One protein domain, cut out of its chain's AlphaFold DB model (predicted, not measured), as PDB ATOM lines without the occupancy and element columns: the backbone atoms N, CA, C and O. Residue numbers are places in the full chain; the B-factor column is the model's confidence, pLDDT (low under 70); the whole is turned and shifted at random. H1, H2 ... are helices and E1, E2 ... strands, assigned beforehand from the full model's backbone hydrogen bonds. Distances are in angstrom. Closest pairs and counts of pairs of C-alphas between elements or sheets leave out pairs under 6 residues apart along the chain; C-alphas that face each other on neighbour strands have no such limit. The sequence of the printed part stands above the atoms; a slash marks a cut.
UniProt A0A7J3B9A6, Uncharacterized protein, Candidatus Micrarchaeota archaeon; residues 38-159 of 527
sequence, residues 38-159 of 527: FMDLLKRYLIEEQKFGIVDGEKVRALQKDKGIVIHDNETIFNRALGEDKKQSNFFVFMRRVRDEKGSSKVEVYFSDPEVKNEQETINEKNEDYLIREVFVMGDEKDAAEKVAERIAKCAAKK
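Overview. This is residues 38 to 159 of the 527 residues of an uncharacterized protein of Candidatus Micrarchaeota archaeon (UniProt A0A7J3B9A6). Look for a twisted sheet of four strands with two helices, H1 and H3, side by side over one face; the opposite face has no named helix on it. The small helix H2 lies off the sheet near E1, where residues 62 to 68 stick out. The printed part has 122 residues with three named helices and four named strands, in the order H1 H2 E1 E2 E3 E4 H3; the sheet order is E1 E2 E3 E4, antiparallel, and the class is mixed. It is compact, with a radius of gyration of the C-alphas of 15.6 A, and spans 45 by 42 by 32 A.

Arrangement. Begin at H1, residues 38 to 49; then come H2, 57 to 64, E1, 75 to 79, E2, 92 to 99, E3, 105 to 112, E4, 131 to 137, and H3, 141 to 157. The strands form a meander, each the antiparallel neighbour of the one before; check N 76 and O 95 at 2.7 A, N 94 and O 110 at 2.9 A, and N 134 and O 109 at 2.9 A, within hydrogen-bond range. H1 and H3 make two layers with the sheet, on the same face, at heights of 10.4 A and 9.6 A, along the strands. They touch, closest at the C-alphas of Phe 38 and Glu 141, 5.0 A, at a steep tilt of 41 degrees, the same way. H2 is not on the sheet; its closest C-alpha to E1 is Gly 57, 7.3 A from that of Thr 76. In H1, H2 and H3 every O i to N i+4 pair is within hydrogen-bond range.

Along the chain. Find C-alpha 38 at (65.844, 100.282, 78.274), where H1 starts its 15.6 A. E2 runs 22.8 A and E3 23.7 A; H3 runs 24.4 A to C-alpha 157 at (81.168, 106.384, 62.484).

Size, cuts and confidence. The farthest C-alphas, Ala 62 and Gln 120, are 45.2 A apart. The printed part has no cut; E1 to E2 and E3 to E4 are long links. Confidence is under 70 at residues 116 to 130 and 137 to 140.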
ATOM      1  N   PHE A  38      65.263  99.424  79.318       80.00
ATOM      2  CA  PHE A  38      65.844 100.282  78.274       80.00
ATOM      3  C   PHE A  38      67.296 100.700  78.565       80.00
ATOM      4  O   PHE A  38      68.158 100.592  77.698       80.00
ATOM      5  N   MET A  39      67.585 101.177  79.782       80.81
ATOM      6  CA  MET A  39      68.924 101.649  80.163       80.81
ATOM      7  C   MET A  39      69.928 100.500  80.157       80.81
ATOM      8  O   MET A  39      71.065 100.684  79.731       80.81
ATOM      9  N   ASP A  40      69.517  99.329  80.643       85.50
ATOM     10  CA  ASP A  40      70.382  98.154  80.724       85.50
ATOM     11  C   ASP A  40      70.621  97.545  79.340       85.50
ATOM     12  O   ASP A  40      71.760  97.205  79.012       85.50
ATOM     13  N   LEU A  41      69.595  97.510  78.483       84.31
ATOM     14  CA  LEU A  41      69.730  97.130  77.078       84.31
ATOM     15  C   LEU A  41      70.642  98.100  76.325       84.31
ATOM     16  O   LEU A  41      71.601  97.658  75.701       84.31
ATOM     17  N   LEU A  42      70.418  99.414  76.417       83.88
ATOM     18  CA  LEU A  42      71.253 100.396  75.722       83.88
ATOM     19  C   LEU A  42      72.706 100.364  76.217       83.88
ATOM     20  O   LEU A  42      73.626 100.410  75.405       83.88
ATOM     21  N   LYS A  43      72.936 100.215  77.531       88.44
ATOM     22  CA  LYS A  43      74.280  99.967  78.081       88.44
ATOM     23  C   LYS A  43      74.916  98.741  77.441       88.44
ATOM     24  O   LYS A  43      76.074  98.810  77.037       88.44
ATOM     25  N   ARG A  44      74.166  97.643  77.334       89.56
ATOM     26  CA  ARG A  44      74.634  96.404  76.718       89.56
ATOM     27  C   ARG A  44      75.015  96.614  75.253       89.56
ATOM     28  O   ARG A  44      76.144  96.298  74.898       89.56
ATOM     29  N   TYR A  45      74.148  97.227  74.445       89.38
ATOM     30  CA  TYR A  45      74.449  97.551  73.045       89.38
ATOM     31  C   TYR A  45      75.707  98.419  72.921       89.38
ATOM     32  O   TYR A  45      76.616  98.111  72.150       89.38
ATOM     33  N   LEU A  46      75.806  99.491  73.712       88.19
ATOM     34  CA  LEU A  46      76.939 100.410  73.624       88.19
ATOM     35  C   LEU A  46      78.261  99.759  74.056       88.19
ATOM     36  O   LEU A  46      79.279  99.983  73.404       88.19
ATOM     37  N   ILE A  47      78.266  98.947  75.112       90.75
ATOM     38  CA  ILE A  47      79.486  98.321  75.647       90.75
ATOM     39  C   ILE A  47      79.865  97.069  74.858       90.75
ATOM     40  O   ILE A  47      81.007  96.934  74.423       90.75
ATOM     41  N   GLU A  48      78.933  96.133  74.686       88.56
ATOM     42  CA  GLU A  48      79.231  94.814  74.126       88.56
ATOM     43  C   GLU A  48      79.408  94.876  72.608       88.56
ATOM     44  O   GLU A  48      80.347  94.264  72.086       88.56
ATOM     45  N   GLU A  49      78.561  95.645  71.915       85.12
ATOM     46  CA  GLU A  49      78.535  95.693  70.450       85.12
ATOM     47  C   GLU A  49      79.311  96.886  69.894       85.12
ATOM     48  O   GLU A  49      80.158  96.719  69.017       85.12
ATOM     49  N   GLN A  50      79.074  98.089  70.428       85.38
ATOM     50  CA  GLN A  50      79.722  99.313  69.935       85.38
ATOM     51  C   GLN A  50      81.068  99.605  70.611       85.38
ATOM     52  O   GLN A  50      81.785 100.518  70.193       85.38
ATOM     53  N   LYS A  51      81.438  98.814  71.627       92.50
ATOM     54  CA  LYS A  51      82.715  98.890  72.350       92.50
ATOM     55  C   LYS A  51      82.983 100.242  73.010       92.50
ATOM     56  O   LYS A  51      84.137 100.648  73.118       92.50
ATOM     57  N   PHE A  52      81.948 100.944  73.459       94.62
ATOM     58  CA  PHE A  52      82.087 102.162  74.257       94.62
ATOM     59  C   PHE A  52      82.491 101.835  75.697       94.62
ATOM     60  O   PHE A  52      82.096 100.812  76.254       94.62
ATOM     61  N   GLY A  53      83.232 102.747  76.327       94.62
ATOM     62  CA  GLY A  53      83.463 102.715  77.768       94.62
ATOM     63  C   GLY A  53      82.435 103.560  78.512       94.62
ATOM     64  O   GLY A  53      82.023 104.614  78.023       94.62
ATOM     65  N   ILE A  54      82.047 103.124  79.711       95.00
ATOM     66  CA  ILE A  54      81.301 103.963  80.653       95.00
ATOM     67  C   ILE A  54      82.292 104.864  81.397       95.00
ATOM     68  O   ILE A  54      83.312 104.390  81.902       95.00
ATOM     69  N   VAL A  55      81.974 106.151  81.504       94.81
ATOM     70  CA  VAL A  55      82.689 107.075  82.388       94.81
ATOM     71  C   VAL A  55      82.398 106.711  83.844       94.81
ATOM     72  O   VAL A  55      81.239 106.622  84.253       94.81
ATOM     73  N   ASP A  56      83.451 106.534  84.641       93.44
ATOM     74  CA  ASP A  56      83.352 106.204  86.066       93.44
ATOM     75  C   ASP A  56      82.843 107.414  86.869       93.44
ATOM     76  O   ASP A  56      83.608 108.225  87.402       93.44
ATOM     77  N   GLY A  57      81.517 107.553  86.912       90.94
ATOM     78  CA  GLY A  57      80.845 108.673  87.561       90.94
ATOM     79  C   GLY A  57      81.145 108.771  89.055       90.94
ATOM     80  O   GLY A  57      81.160 109.876  89.587       90.94
ATOM     81  N   GLU A  58      81.426 107.659  89.741       91.44
ATOM     82  CA  GLU A  58      81.794 107.681  91.161       91.44
ATOM     83  C   GLU A  58      83.170 108.305  91.369       91.44
ATOM     84  O   GLU A  58      83.306 109.208  92.197       91.44
ATOM     85  N   LYS A  59      84.176 107.903  90.581       94.25
ATOM     86  CA  LYS A  59      85.510 108.522  90.648       94.25
ATOM     87  C   LYS A  59      85.480 109.993  90.255       94.25
ATOM     88  O   LYS A  59      86.108 110.810  90.929       94.25
ATOM     89  N   VAL A  60      84.727 110.348  89.213       93.81
ATOM     90  CA  VAL A  60      84.559 111.752  88.802       93.81
ATOM     91  C   VAL A  60      83.905 112.565  89.923       93.81
ATOM     92  O   VAL A  60      84.433 113.609  90.314       93.81
ATOM     93  N   ARG A  61      82.810 112.064  90.512       92.44
ATOM     94  CA  ARG A  61      82.129 112.716  91.643       92.44
ATOM     95  C   ARG A  61      83.026 112.854  92.872       92.44
ATOM     96  O   ARG A  61      82.984 113.887  93.538       92.44
ATOM     97  N   ALA A  62      83.858 111.855  93.153       91.81
ATOM     98  CA  ALA A  62      84.818 111.906  94.250       91.81
ATOM     99  C   ALA A  62      85.876 113.005  94.048       91.81
ATOM    100  O   ALA A  62      86.206 113.705  95.004       91.81
ATOM    101  N   LEU A  63      86.374 113.200  92.819       90.19
ATOM    102  CA  LEU A  63      87.360 114.246  92.510       90.19
ATOM    103  C   LEU A  63      86.767 115.661  92.524       90.19
ATOM    104  O   LEU A  63      87.425 116.596  92.986       90.19
ATOM    105  N   GLN A  64      85.542 115.831  92.023       88.00
ATOM    106  CA  GLN A  64      84.901 117.146  91.888       88.00
ATOM    107  C   GLN A  64      84.239 117.656  93.180       88.00
ATOM    108  O   GLN A  64      83.687 118.757  93.175       88.00
ATOM    109  N   LYS A  65      84.255 116.869  94.266       81.75
ATOM    110  CA  LYS A  65      83.543 117.166  95.517       81.75
ATOM    111  C   LYS A  65      83.803 118.608  95.977       81.75
ATOM    112  O   LYS A  65      84.948 119.009  96.167       81.75
ATOM    113  N   ASP A  66      82.716 119.372  96.099       80.38
ATOM    114  CA  ASP A  66      82.656 120.791  96.491       80.38
ATOM    115  C   ASP A  66      83.286 121.800  95.506       80.38
ATOM    116  O   ASP A  66      83.255 123.007  95.744       80.38
ATOM    117  N   LYS A  67      83.816 121.340  94.367       82.69
ATOM    118  CA  LYS A  67      84.413 122.197  93.330       82.69
ATOM    119  C   LYS A  67      83.440 122.511  92.198       82.69
ATOM    120  O   LYS A  67      83.479 123.600  91.648       82.69
ATOM    121  N   GLY A  68      82.553 121.592  91.849       83.50
ATOM    122  CA  GLY A  68      81.615 121.758  90.740       83.50
ATOM    123  C   GLY A  68      81.056 120.410  90.317       83.50
ATOM    124  O   GLY A  68      81.509 119.375  90.802       83.50
ATOM    125  N   ILE A  69      80.054 120.406  89.441       85.56
ATOM    126  CA  ILE A  69      79.421 119.167  88.977       85.56
ATOM    127  C   ILE A  69      79.627 119.049  87.470       85.56
ATOM    128  O   ILE A  69      78.923 119.687  86.696       85.56
ATOM    129  N   VAL A  70      80.575 118.205  87.065       89.69
ATOM    130  CA  VAL A  70      80.767 117.796  85.668       89.69
ATOM    131  C   VAL A  70      79.785 116.696  85.292       89.69
ATOM    132  O   VAL A  70      79.221 116.748  84.207       89.69
ATOM    133  N   ILE A  71      79.548 115.723  86.180       90.12
ATOM    134  CA  ILE A  71      78.592 114.621  85.973       90.12
ATOM    135  C   ILE A  71      77.539 114.639  87.076       90.12
ATOM    136  O   ILE A  71      77.884 114.579  88.260       90.12
ATOM    137  N   HIS A  72      76.267 114.692  86.681       87.44
ATOM    138  CA  HIS A  72      75.131 114.665  87.602       87.44
ATOM    139  C   HIS A  72      74.820 113.241  88.095       87.44
ATOM    140  O   HIS A  72      75.107 112.254  87.421       87.44
ATOM    141  N   ASP A  73      74.191 113.121  89.268       86.06
ATOM    142  CA  ASP A  73      73.869 111.819  89.881       86.06
ATOM    143  C   ASP A  73      72.881 110.982  89.053       86.06
ATOM    144  O   ASP A  73      72.932 109.755  89.068       86.06
ATOM    145  N   ASN A  74      71.992 111.637  88.303       86.81
ATOM    146  CA  ASN A  74      70.999 110.993  87.442       86.81
ATOM    147  C   ASN A  74      71.492 110.752  86.004       86.81
ATOM    148  O   ASN A  74      70.675 110.428  85.137       86.81
ATOM    149  N   GLU A  75      72.786 110.937  85.743       89.69
ATOM    150  CA  GLU A  75      73.394 110.881  84.416       89.69
ATOM    151  C   GLU A  75      74.404 109.726  84.314       89.69
ATOM    152  O   GLU A  75      75.179 109.437  85.225       89.69
ATOM    153  N   THR A  76      74.388 109.042  83.175       92.81
ATOM    154  CA  THR A  76      75.375 108.054  82.739       92.81
ATOM    155  C   THR A  76      75.967 108.549  81.431       92.81
ATOM    156  O   THR A  76      75.230 108.922  80.521       92.81
ATOM    157  N   ILE A  77      77.294 108.548  81.330       94.94
ATOM    158  CA  ILE A  77      78.001 109.007  80.136       94.94
ATOM    159  C   ILE A  77      78.821 107.859  79.575       94.94
ATOM    160  O   ILE A  77      79.529 107.165  80.309       94.94
ATOM    161  N   PHE A  78      78.747 107.695  78.262       97.00
ATOM    162  CA  PHE A  78      79.590 106.785  77.506       97.00
ATOM    163  C   PHE A  78      80.574 107.590  76.676       97.00
ATOM    164  O   PHE A  78      80.223 108.636  76.133       97.00
ATOM    165  N   ASN A  79      81.792 107.080  76.544       97.69
ATOM    166  CA  ASN A  79      82.780 107.625  75.630       97.69
ATOM    167  C   ASN A  79      83.477 106.495  74.872       97.69
ATOM    168  O   ASN A  79      84.039 105.574  75.472       97.69
ATOM    169  N   ARG A  80      83.491 106.598  73.543       96.50
ATOM    170  CA  ARG A  80      84.197 105.667  72.656       96.50
ATOM    171  C   ARG A  80      85.674 105.481  73.026       96.50
ATOM    172  O   ARG A  80      86.163 104.357  73.005       96.50
ATOM    173  N   ALA A  81      86.382 106.544  73.409       96.00
ATOM    174  CA  ALA A  81      87.816 106.462  73.723       96.00
ATOM    175  C   ALA A  81      88.137 105.687  75.013       96.00
ATOM    176  O   ALA A  81      89.280 105.283  75.222       96.00
ATOM    177  N   LEU A  82      87.140 105.487  75.880       96.06
ATOM    178  CA  LEU A  82      87.264 104.689  77.103       96.06
ATOM    179  C   LEU A  82      86.913 103.209  76.879       96.06
ATOM    180  O   LEU A  82      86.908 102.431  77.830       96.06
ATOM    181  N   GLY A  83      86.594 102.841  75.638       93.81
ATOM    182  CA  GLY A  83      86.270 101.486  75.221       93.81
ATOM    183  C   GLY A  83      87.449 100.515  75.224       93.81
ATOM    184  O   GLY A  83      88.530 100.792  75.748       93.81
ATOM    185  N   GLU A  84      87.247  99.360  74.584       92.75
ATOM    186  CA  GLU A  84      88.286  98.327  74.440       92.75
ATOM    187  C   GLU A  84      89.528  98.862  73.698       92.75
ATOM    188  O   GLU A  84      90.665  98.585  74.084       92.75
ATOM    189  N   ASP A  85      89.316  99.676  72.662       93.69
ATOM    190  CA  ASP A  85      90.378 100.274  71.855       93.69
ATOM    191  C   ASP A  85      90.682 101.712  72.309       93.69
ATOM    192  O   ASP A  85      90.140 102.699  71.804       93.69
ATOM    193  N   LYS A  86      91.594 101.825  73.275       93.69
ATOM    194  CA  LYS A  86      91.952 103.077  73.970       93.69
ATOM    195  C   LYS A  86      92.658 104.127  73.108       93.69
ATOM    196  O   LYS A  86      93.013 105.192  73.610       93.69
ATOM    197  N   LYS A  87      92.927 103.834  71.833       95.94
ATOM    198  CA  LYS A  87      93.493 104.802  70.880       95.94
ATOM    199  C   LYS A  87      92.440 105.526  70.060       95.94
ATOM    200  O   LYS A  87      92.782 106.319  69.193       95.94
ATOM    201  N   GLN A  88      91.162 105.241  70.276       96.19
ATOM    202  CA  GLN A  88      90.109 105.916  69.540       96.19
ATOM    203  C   GLN A  88      89.900 107.338  70.048       96.19
ATOM    204  O   GLN A  88      90.053 107.659  71.225       96.19
ATOM    205  N   SER A  89      89.526 108.190  69.111       96.81
ATOM    206  CA  SER A  89      89.053 109.534  69.372       96.81
ATOM    207  C   SER A  89      87.708 109.548  70.109       96.81
ATOM    208  O   SER A  89      86.867 108.661  69.905       96.81
ATOM    209  N   ASN A  90      87.483 110.574  70.928       97.88
ATOM    210  CA  ASN A  90      86.309 110.745  71.774       97.88
ATOM    211  C   ASN A  90      85.021 110.780  70.955       97.88
ATOM    212  O   ASN A  90      84.979 111.344  69.860       97.88
ATOM    213  N   PHE A  91      83.973 110.185  71.509       96.44
ATOM    214  CA  PHE A  91      82.595 110.372  71.075       96.44
ATOM    215  C   PHE A  91      81.722 110.157  72.305       96.44
ATOM    216  O   PHE A  91      81.649 109.031  72.804       96.44
ATOM    217  N   PHE A  92      81.134 111.229  72.821       95.88
ATOM    218  CA  PHE A  92      80.362 111.218  74.053       95.88
ATOM    219  C   PHE A  92      78.880 110.995  73.777       95.88
ATOM    220  O   PHE A  92      78.296 111.618  72.891       95.88
ATOM    221  N   VAL A  93      78.269 110.129  74.579       95.06
ATOM    222  CA  VAL A  93      76.820 109.930  74.634       95.06
ATOM    223  C   VAL A  93      76.379 110.122  76.069       95.06
ATOM    224  O   VAL A  93      76.906 109.478  76.977       95.06
ATOM    225  N   PHE A  94      75.402 110.993  76.264       93.19
ATOM    226  CA  PHE A  94      74.832 111.289  77.565       93.19
ATOM    227  C   PHE A  94      73.476 110.613  77.679       93.19
ATOM    228  O   PHE A  94      72.673 110.639  76.747       93.19
ATOM    229  N   MET A  95      73.215 110.017  78.832       91.50
ATOM    230  CA  MET A  95      71.966 109.335  79.121       91.50
ATOM    231  C   MET A  95      71.520 109.701  80.529       91.50
ATOM    232  O   MET A  95      72.274 109.516  81.482       91.50
ATOM    233  N   ARG A  96      70.299 110.207  80.694       88.88
ATOM    234  CA  ARG A  96      69.793 110.604  82.013       88.88
ATOM    235  C   ARG A  96      68.332 110.260  82.222       88.88
ATOM    236  O   ARG A  96      67.550 110.164  81.278       88.88
ATOM    237  N   ARG A  97      67.958 110.130  83.495       83.75
ATOM    238  CA  ARG A  97      66.556 110.005  83.910       83.75
ATOM    239  C   ARG A  97      65.964 111.389  84.150       83.75
ATOM    240  O   ARG A  97      66.531 112.181  84.909       83.75
ATOM    241  N   VAL A  98      64.812 111.655  83.544       83.94
ATOM    242  CA  VAL A  98      64.040 112.893  83.720       83.94
ATOM    243  C   VAL A  98      62.588 112.562  84.061       83.94
ATOM    244  O   VAL A  98      62.092 111.490  83.721       83.94
ATOM    245  N   ARG A  99      61.899 113.465  84.760       81.06
ATOM    246  CA  ARG A  99      60.448 113.376  84.978       81.06
ATOM    247  C   ARG A  99      59.755 114.423  84.128       81.06
ATOM    248  O   ARG A  99      60.258 115.540  84.023       81.06
ATOM    249  N   ASP A 100      58.620 114.077  83.536       77.56
ATOM    250  CA  ASP A 100      57.793 115.076  82.864       77.56
ATOM    251  C   ASP A 100      56.859 115.819  83.823       77.56
ATOM    252  O   ASP A 100      56.801 115.528  85.017       77.56
ATOM    253  N   GLU A 101      56.110 116.786  83.289       77.44
ATOM    254  CA  GLU A 101      55.150 117.599  84.049       77.44
ATOM    255  C   GLU A 101      54.064 116.762  84.743       77.44
ATOM    256  O   GLU A 101      53.472 117.200  85.727       77.44
ATOM    257  N   LYS A 102      53.813 115.543  84.250       78.00
ATOM    258  CA  LYS A 102      52.849 114.589  84.812       78.00
ATOM    259  C   LYS A 102      53.497 113.629  85.817       78.00
ATOM    260  O   LYS A 102      52.827 112.734  86.323       78.00
ATOM    261  N   GLY A 103      54.787 113.801  86.108       75.81
ATOM    262  CA  GLY A 103      55.552 112.991  87.051       75.81
ATOM    263  C   GLY A 103      56.004 111.635  86.511       75.81
ATOM    264  O   GLY A 103      56.597 110.870  87.279       75.81
ATOM    265  N   SER A 104      55.765 111.339  85.228       77.81
ATOM    266  CA  SER A 104      56.173 110.077  84.606       77.81
ATOM    267  C   SER A 104      57.681 110.050  84.356       77.81
ATOM    268  O   SER A 104      58.278 111.054  83.954       77.81
ATOM    269  N   SER A 105      58.303 108.902  84.630       77.81
ATOM    270  CA  SER A 105      59.730 108.679  84.395       77.81
ATOM    271  C   SER A 105      60.002 108.522  82.900       77.81
ATOM    272  O   SER A 105      59.363 107.714  82.226       77.81
ATOM    273  N   LYS A 106      60.969 109.284  82.392       82.00
ATOM    274  CA  LYS A 106      61.466 109.227  81.016       82.00
ATOM    275  C   LYS A 106      62.977 109.059  81.016       82.00
ATOM    276  O   LYS A 106      63.670 109.508  81.935       82.00
ATOM    277  N   VAL A 107      63.481 108.441  79.957       84.56
ATOM    278  CA  VAL A 107      64.914 108.390  79.671       84.56
ATOM    279  C   VAL A 107      65.203 109.334  78.519       84.56
ATOM    280  O   VAL A 107      64.509 109.327  77.505       84.56
ATOM    281  N   GLU A 108      66.228 110.152  78.695       87.25
ATOM    282  CA  GLU A 108      66.724 111.063  77.681       87.25
ATOM    283  C   GLU A 108      68.140 110.656  77.289       87.25
ATOM    284  O   GLU A 108      69.006 110.510  78.157       87.25
ATOM    285  N   VAL A 109      68.363 110.493  75.989       89.06
ATOM    286  CA  VAL A 109      69.675 110.235  75.394       89.06
ATOM    287  C   VAL A 109      70.018 111.405  74.488       89.06
ATOM    288  O   VAL A 109      69.192 111.812  73.670       89.06
ATOM    289  N   TYR A 110      71.220 111.956  74.627       88.19
ATOM    290  CA  TYR A 110      71.652 113.071  73.793       88.19
ATOM    291  C   TYR A 110      73.153 113.057  73.485       88.19
ATOM    292  O   TYR A 110      73.962 112.540  74.258       88.19
ATOM    293  N   PHE A 111      73.520 113.603  72.327       88.06
ATOM    294  CA  PHE A 111      74.897 113.766  71.840       88.06
ATOM    295  C   PHE A 111      74.925 114.746  70.658       88.06
ATOM    296  O   PHE A 111      73.897 114.972  70.023       88.06
ATOM    297  N   SER A 112      76.084 115.330  70.336       81.94
ATOM    298  CA  SER A 112      76.204 116.184  69.145       81.94
ATOM    299  C   SER A 112      76.551 115.381  67.888       81.94
ATOM    300  O   SER A 112      77.306 114.402  67.962       81.94
ATOM    301  N   ASP A 113      76.029 115.797  66.730       81.12
ATOM    302  CA  ASP A 113      76.487 115.272  65.438       81.12
ATOM    303  C   ASP A 113      77.920 115.771  65.164       81.12
ATOM    304  O   ASP A 113      78.170 116.980  65.175       81.12
ATOM    305  N   PRO A 114      78.903 114.877  64.948       78.75
ATOM    306  CA  PRO A 114      80.271 115.303  64.694       78.75
ATOM    307  C   PRO A 114      80.446 115.952  63.316       78.75
ATOM    308  O   PRO A 114      81.390 116.730  63.166       78.75
ATOM    309  N   GLU A 115      79.592 115.654  62.335       72.12
ATOM    310  CA  GLU A 115      79.568 116.341  61.044       72.12
ATOM    311  C   GLU A 115      78.612 117.523  61.146       72.12
ATOM    312  O   GLU A 115      77.424 117.418  60.846       72.12
ATOM    313  N   VAL A 116      79.125 118.683  61.540       54.84
ATOM    314  CA  VAL A 116      78.399 119.913  61.236       54.84
ATOM    315  C   VAL A 116      78.459 120.083  59.720       54.84
ATOM    316  O   VAL A 116      79.541 120.217  59.143       54.84
ATOM    317  N   LYS A 117      77.300 120.003  59.063       47.38
ATOM    318  CA  LYS A 117      77.199 120.154  57.610       47.38
ATOM    319  C   LYS A 117      77.807 121.492  57.172       47.38
ATOM    320  O   LYS A 117      77.468 122.542  57.716       47.38
ATOM    321  N   ASN A 118      78.676 121.435  56.161       37.00
ATOM    322  CA  ASN A 118      79.195 122.600  55.444       37.00
ATOM    323  C   ASN A 118      78.042 123.463  54.890       37.00
ATOM    324  O   ASN A 118      77.198 122.955  54.156       37.00
ATOM    325  N   GLU A 119      78.068 124.751  55.238       37.72
ATOM    326  CA  GLU A 119      77.621 125.988  54.557       37.72
ATOM    327  C   GLU A 119      76.326 126.094  53.717       37.72
ATOM    328  O   GLU A 119      75.887 127.223  53.493       37.72
ATOM    329  N   GLN A 120      75.677 125.027  53.246       32.28
ATOM    330  CA  GLN A 120      74.592 125.146  52.254       32.28
ATOM    331  C   GLN A 120      73.233 124.577  52.664       32.28
ATOM    332  O   GLN A 120      72.226 125.043  52.136       32.28
ATOM    333  N   GLU A 121      73.157 123.662  53.634       33.47
ATOM    334  CA  GLU A 121      71.870 123.080  54.071       33.47
ATOM    335  C   GLU A 121      71.404 123.556  55.456       33.47
ATOM    336  O   GLU A 121      70.208 123.626  55.717       33.47
ATOM    337  N   THR A 122      72.325 123.974  56.322       36.16
ATOM    338  CA  THR A 122      72.093 124.329  57.738       36.16
ATOM    339  C   THR A 122      71.486 125.724  57.947       36.16
ATOM    340  O   THR A 122      71.448 126.245  59.057       36.16
ATOM    341  N   ILE A 123      70.995 126.354  56.877       36.50
ATOM    342  CA  ILE A 123      70.578 127.765  56.864       36.50
ATOM    343  C   ILE A 123      69.196 127.991  57.504       36.50
ATOM    344  O   ILE A 123      68.832 129.113  57.863       36.50
ATOM    345  N   ASN A 124      68.436 126.911  57.685       35.50
ATOM    346  CA  ASN A 124      67.110 126.905  58.311       35.50
ATOM    347  C   ASN A 124      67.042 126.058  59.587       35.50
ATOM    348  O   ASN A 124      65.968 125.939  60.179       35.50
ATOM    349  N   GLU A 125      68.157 125.458  59.986       37.56
ATOM    350  CA  GLU A 125      68.208 124.528  61.103       37.56
ATOM    351  C   GLU A 125      68.390 125.324  62.410       37.56
ATOM    352  O   GLU A 125      69.242 126.212  62.523       37.56
ATOM    353  N   LYS A 126      67.500 125.102  63.380       42.41
ATOM    354  CA  LYS A 126      67.569 125.754  64.695       42.41
ATOM    355  C   LYS A 126      68.829 125.249  65.404       42.41
ATOM    356  O   LYS A 126      69.299 124.153  65.135       42.41
ATOM    357  N   ASN A 127      69.332 125.979  66.404       43.47
ATOM    358  CA  ASN A 127      70.430 125.506  67.271       43.47
ATOM    359  C   ASN A 127      70.177 124.105  67.889       43.47
ATOM    360  O   ASN A 127      71.114 123.451  68.341       43.47
ATOM    361  N   GLU A 128      68.916 123.663  67.889       43.62
ATOM    362  CA  GLU A 128      68.413 122.341  68.272       43.62
ATOM    363  C   GLU A 128      68.859 121.198  67.326       43.62
ATOM    364  O   GLU A 128      68.822 120.048  67.745       43.62
ATOM    365  N   ASP A 129      69.342 121.478  66.108       49.28
ATOM    366  CA  ASP A 129      69.699 120.453  65.105       49.28
ATOM    367  C   ASP A 129      71.139 119.909  65.250       49.28
ATOM    368  O   ASP A 129      71.465 118.838  64.737       49.28
ATOM    369  N   TYR A 130      72.001 120.591  66.017       61.31
ATOM    370  CA  TYR A 130      73.340 120.095  66.382       61.31
ATOM    371  C   TYR A 130      73.295 119.001  67.445       61.31
ATOM    372  O   TYR A 130      74.162 118.125  67.495       61.31
ATOM    373  N   LEU A 131      72.314 119.108  68.339       70.50
ATOM    374  CA  LEU A 131      72.121 118.226  69.471       70.50
ATOM    375  C   LEU A 131      71.087 117.176  69.083       70.50
ATOM    376  O   LEU A 131      69.885 117.424  69.083       70.50
ATOM    377  N   ILE A 132      71.546 115.965  68.800       75.88
ATOM    378  CA  ILE A 132      70.640 114.838  68.628       75.88
ATOM    379  C   ILE A 132      70.122 114.473  70.014       75.88
ATOM    380  O   ILE A 132      70.893 114.054  70.877       75.88
ATOM    381  N   ARG A 133      68.818 114.647  70.219       82.88
ATOM    382  CA  ARG A 133      68.123 114.390  71.480       82.88
ATOM    383  C   ARG A 133      66.962 113.441  71.242       82.88
ATOM    384  O   ARG A 133      66.106 113.699  70.403       82.88
ATOM    385  N   GLU A 134      66.919 112.376  72.024       82.19
ATOM    386  CA  GLU A 134      65.880 111.358  71.967       82.19
ATOM    387  C   GLU A 134      65.279 111.174  73.364       82.19
ATOM    388  O   GLU A 134      66.006 110.983  74.344       82.19
ATOM    389  N   VAL A 135      63.951 111.262  73.470       81.19
ATOM    390  CA  VAL A 135      63.219 111.168  74.743       81.19
ATOM    391  C   VAL A 135      62.224 110.020  74.673       81.19
ATOM    392  O   VAL A 135      61.331 110.016  73.828       81.19
ATOM    393  N   PHE A 136      62.331 109.082  75.612       76.44
ATOM    394  CA  PHE A 136      61.537 107.858  75.614       76.44
ATOM    395  C   PHE A 136      60.554 107.815  76.780       76.44
ATOM    396  O   PHE A 136      60.915 108.060  77.935       76.44
ATOM    397  N   VAL A 137      59.305 107.484  76.446       65.94
ATOM    398  CA  VAL A 137      58.208 107.192  77.379       65.94
ATOM    399  C   VAL A 137      57.984 105.678  77.373       65.94
ATOM    400  O   VAL A 137      58.050 105.060  76.315       65.94
ATOM    401  N   MET A 138      57.766 105.075  78.541       62.12
ATOM    402  CA  MET A 138      57.801 103.614  78.722       62.12
ATOM    403  C   MET A 138      56.708 102.868  77.925       62.12
ATOM    404  O   MET A 138      55.588 103.370  77.817       62.12
ATOM    405  N   GLY A 139      57.014 101.664  77.409       60.91
ATOM    406  CA  GLY A 139      56.019 100.775  76.776       60.91
ATOM    407  C   GLY A 139      56.540  99.750  75.751       60.91
ATOM    408  O   GLY A 139      55.967  98.669  75.660       60.91
ATOM    409  N   ASP A 140      57.627 100.046  75.023       63.34
ATOM    410  CA  ASP A 140      58.318  99.113  74.104       63.34
ATOM    411  C   ASP A 140      59.833  99.397  74.098       63.34
ATOM    412  O   ASP A 140      60.356 100.223  73.350       63.34
ATOM    413  N   GLU A 141      60.533  98.791  75.056       73.00
ATOM    414  CA  GLU A 141      61.856  99.248  75.494       73.00
ATOM    415  C   GLU A 141      63.015  98.633  74.698       73.00
ATOM    416  O   GLU A 141      64.102  99.213  74.664       73.00
ATOM    417  N   LYS A 142      62.801  97.486  74.037       75.50
ATOM    418  CA  LYS A 142      63.860  96.788  73.291       75.50
ATOM    419  C   LYS A 142      64.083  97.400  71.910       75.50
ATOM    420  O   LYS A 142      65.200  97.818  71.613       75.50
ATOM    421  N   ASP A 143      63.020  97.516  71.118       78.88
ATOM    422  CA  ASP A 143      63.060  98.118  69.780       78.88
ATOM    423  C   ASP A 143      63.583  99.563  69.829       78.88
ATOM    424  O   ASP A 143      64.313 100.014  68.946       78.88
ATOM    425  N   ALA A 144      63.226 100.302  70.885       80.81
ATOM    426  CA  ALA A 144      63.709 101.658  71.109       80.81
ATOM    427  C   ALA A 144      65.218 101.695  71.406       80.81
ATOM    428  O   ALA A 144      65.930 102.525  70.837       80.81
ATOM    429  N   ALA A 145      65.720 100.805  72.271       84.50
ATOM    430  CA  ALA A 145      67.140 100.753  72.617       84.50
ATOM    431  C   ALA A 145      68.013 100.390  71.404       84.50
ATOM    432  O   ALA A 145      69.044 101.029  71.192       84.50
ATOM    433  N   GLU A 146      67.573  99.432  70.580       85.00
ATOM    434  CA  GLU A 146      68.250  99.042  69.334       85.00
ATOM    435  C   GLU A 146      68.340 100.220  68.352       85.00
ATOM    436  O   GLU A 146      69.435 100.586  67.926       85.00
ATOM    437  N   LYS A 147      67.220 100.900  68.070       85.25
ATOM    438  CA  LYS A 147      67.188 102.062  67.159       85.25
ATOM    439  C   LYS A 147      68.094 103.203  67.626       85.25
ATOM    440  O   LYS A 147      68.770 103.840  66.814       85.25
ATOM    441  N   VAL A 148      68.134 103.467  68.933       87.44
ATOM    442  CA  VAL A 148      69.030 104.481  69.512       87.44
ATOM    443  C   VAL A 148      70.488 104.066  69.368       87.44
ATOM    444  O   VAL A 148      71.311 104.885  68.956       87.44
ATOM    445  N   ALA A 149      70.813 102.807  69.665       89.62
ATOM    446  CA  ALA A 149      72.163 102.281  69.513       89.62
ATOM    447  C   ALA A 149      72.642 102.354  68.054       89.62
ATOM    448  O   ALA A 149      73.756 102.816  67.803       89.62
ATOM    449  N   GLU A 150      71.793 101.997  67.087       89.44
ATOM    450  CA  GLU A 150      72.082 102.131  65.655       89.44
ATOM    451  C   GLU A 150      72.328 103.589  65.252       89.44
ATOM    452  O   GLU A 150      73.287 103.890  64.532       89.44
ATOM    453  N   ARG A 151      71.503 104.525  65.741       89.06
ATOM    454  CA  ARG A 151      71.679 105.959  65.469       89.06
ATOM    455  C   ARG A 151      72.992 106.482  66.051       89.06
ATOM    456  O   ARG A 151      73.706 107.211  65.357       89.06
ATOM    457  N   ILE A 152      73.331 106.091  67.281       91.94
ATOM    458  CA  ILE A 152      74.618 106.410  67.916       91.94
ATOM    459  C   ILE A 152      75.766 105.853  67.078       91.94
ATOM    460  O   ILE A 152      76.684 106.600  66.749       91.94
ATOM    461  N   ALA A 153      75.709 104.579  66.683       91.56
ATOM    462  CA  ALA A 153      76.747 103.929  65.885       91.56
ATOM    463  C   ALA A 153      76.969 104.649  64.547       91.56
ATOM    464  O   ALA A 153      78.106 104.965  64.184       91.56
ATOM    465  N   LYS A 154      75.877 104.991  63.851       90.69
ATOM    466  CA  LYS A 154      75.912 105.751  62.597       90.69
ATOM    467  C   LYS A 154      76.560 107.122  62.780       90.69
ATOM    468  O   LYS A 154      77.392 107.506  61.964       90.69
ATOM    469  N   CYS A 155      76.211 107.855  63.838       90.00
ATOM    470  CA  CYS A 155      76.789 109.176  64.098       90.00
ATOM    471  C   CYS A 155      78.248 109.083  64.559       90.00
ATOM    472  O   CYS A 155      79.085 109.862  64.115       90.00
ATOM    473  N   ALA A 156      78.594 108.097  65.385       92.44
ATOM    474  CA  ALA A 156      79.964 107.865  65.829       92.44
ATOM    475  C   ALA A 156      80.897 107.498  64.669       92.44
ATOM    476  O   ALA A 156      82.052 107.932  64.653       92.44
ATOM    477  N   ALA A 157      80.407 106.747  63.678       91.00
ATOM    478  CA  ALA A 157      81.168 106.384  62.484       91.00
ATOM    479  C   ALA A 157      81.596 107.599  61.642       91.00
ATOM    480  O   ALA A 157      82.640 107.544  60.993       91.00
ATOM    481  N   LYS A 158      80.847 108.709  61.705       88.69
ATOM    482  CA  LYS A 158      81.174 109.964  61.014       88.69
ATOM    483  C   LYS A 158      82.428 110.660  61.554       88.69
ATOM    484  O   LYS A 158      83.058 111.412  60.827       88.69
ATOM    485  N   LYS A 159      82.807 110.427  62.820       90.00
ATOM    486  CA  LYS A 159      84.079 110.916  63.388       90.00
ATOM    487  C   LYS A 159      85.131 109.804  63.299       90.00
ATOM    488  O   LYS A 159      85.072 108.883  64.130       90.00
TER     489      LYS A 159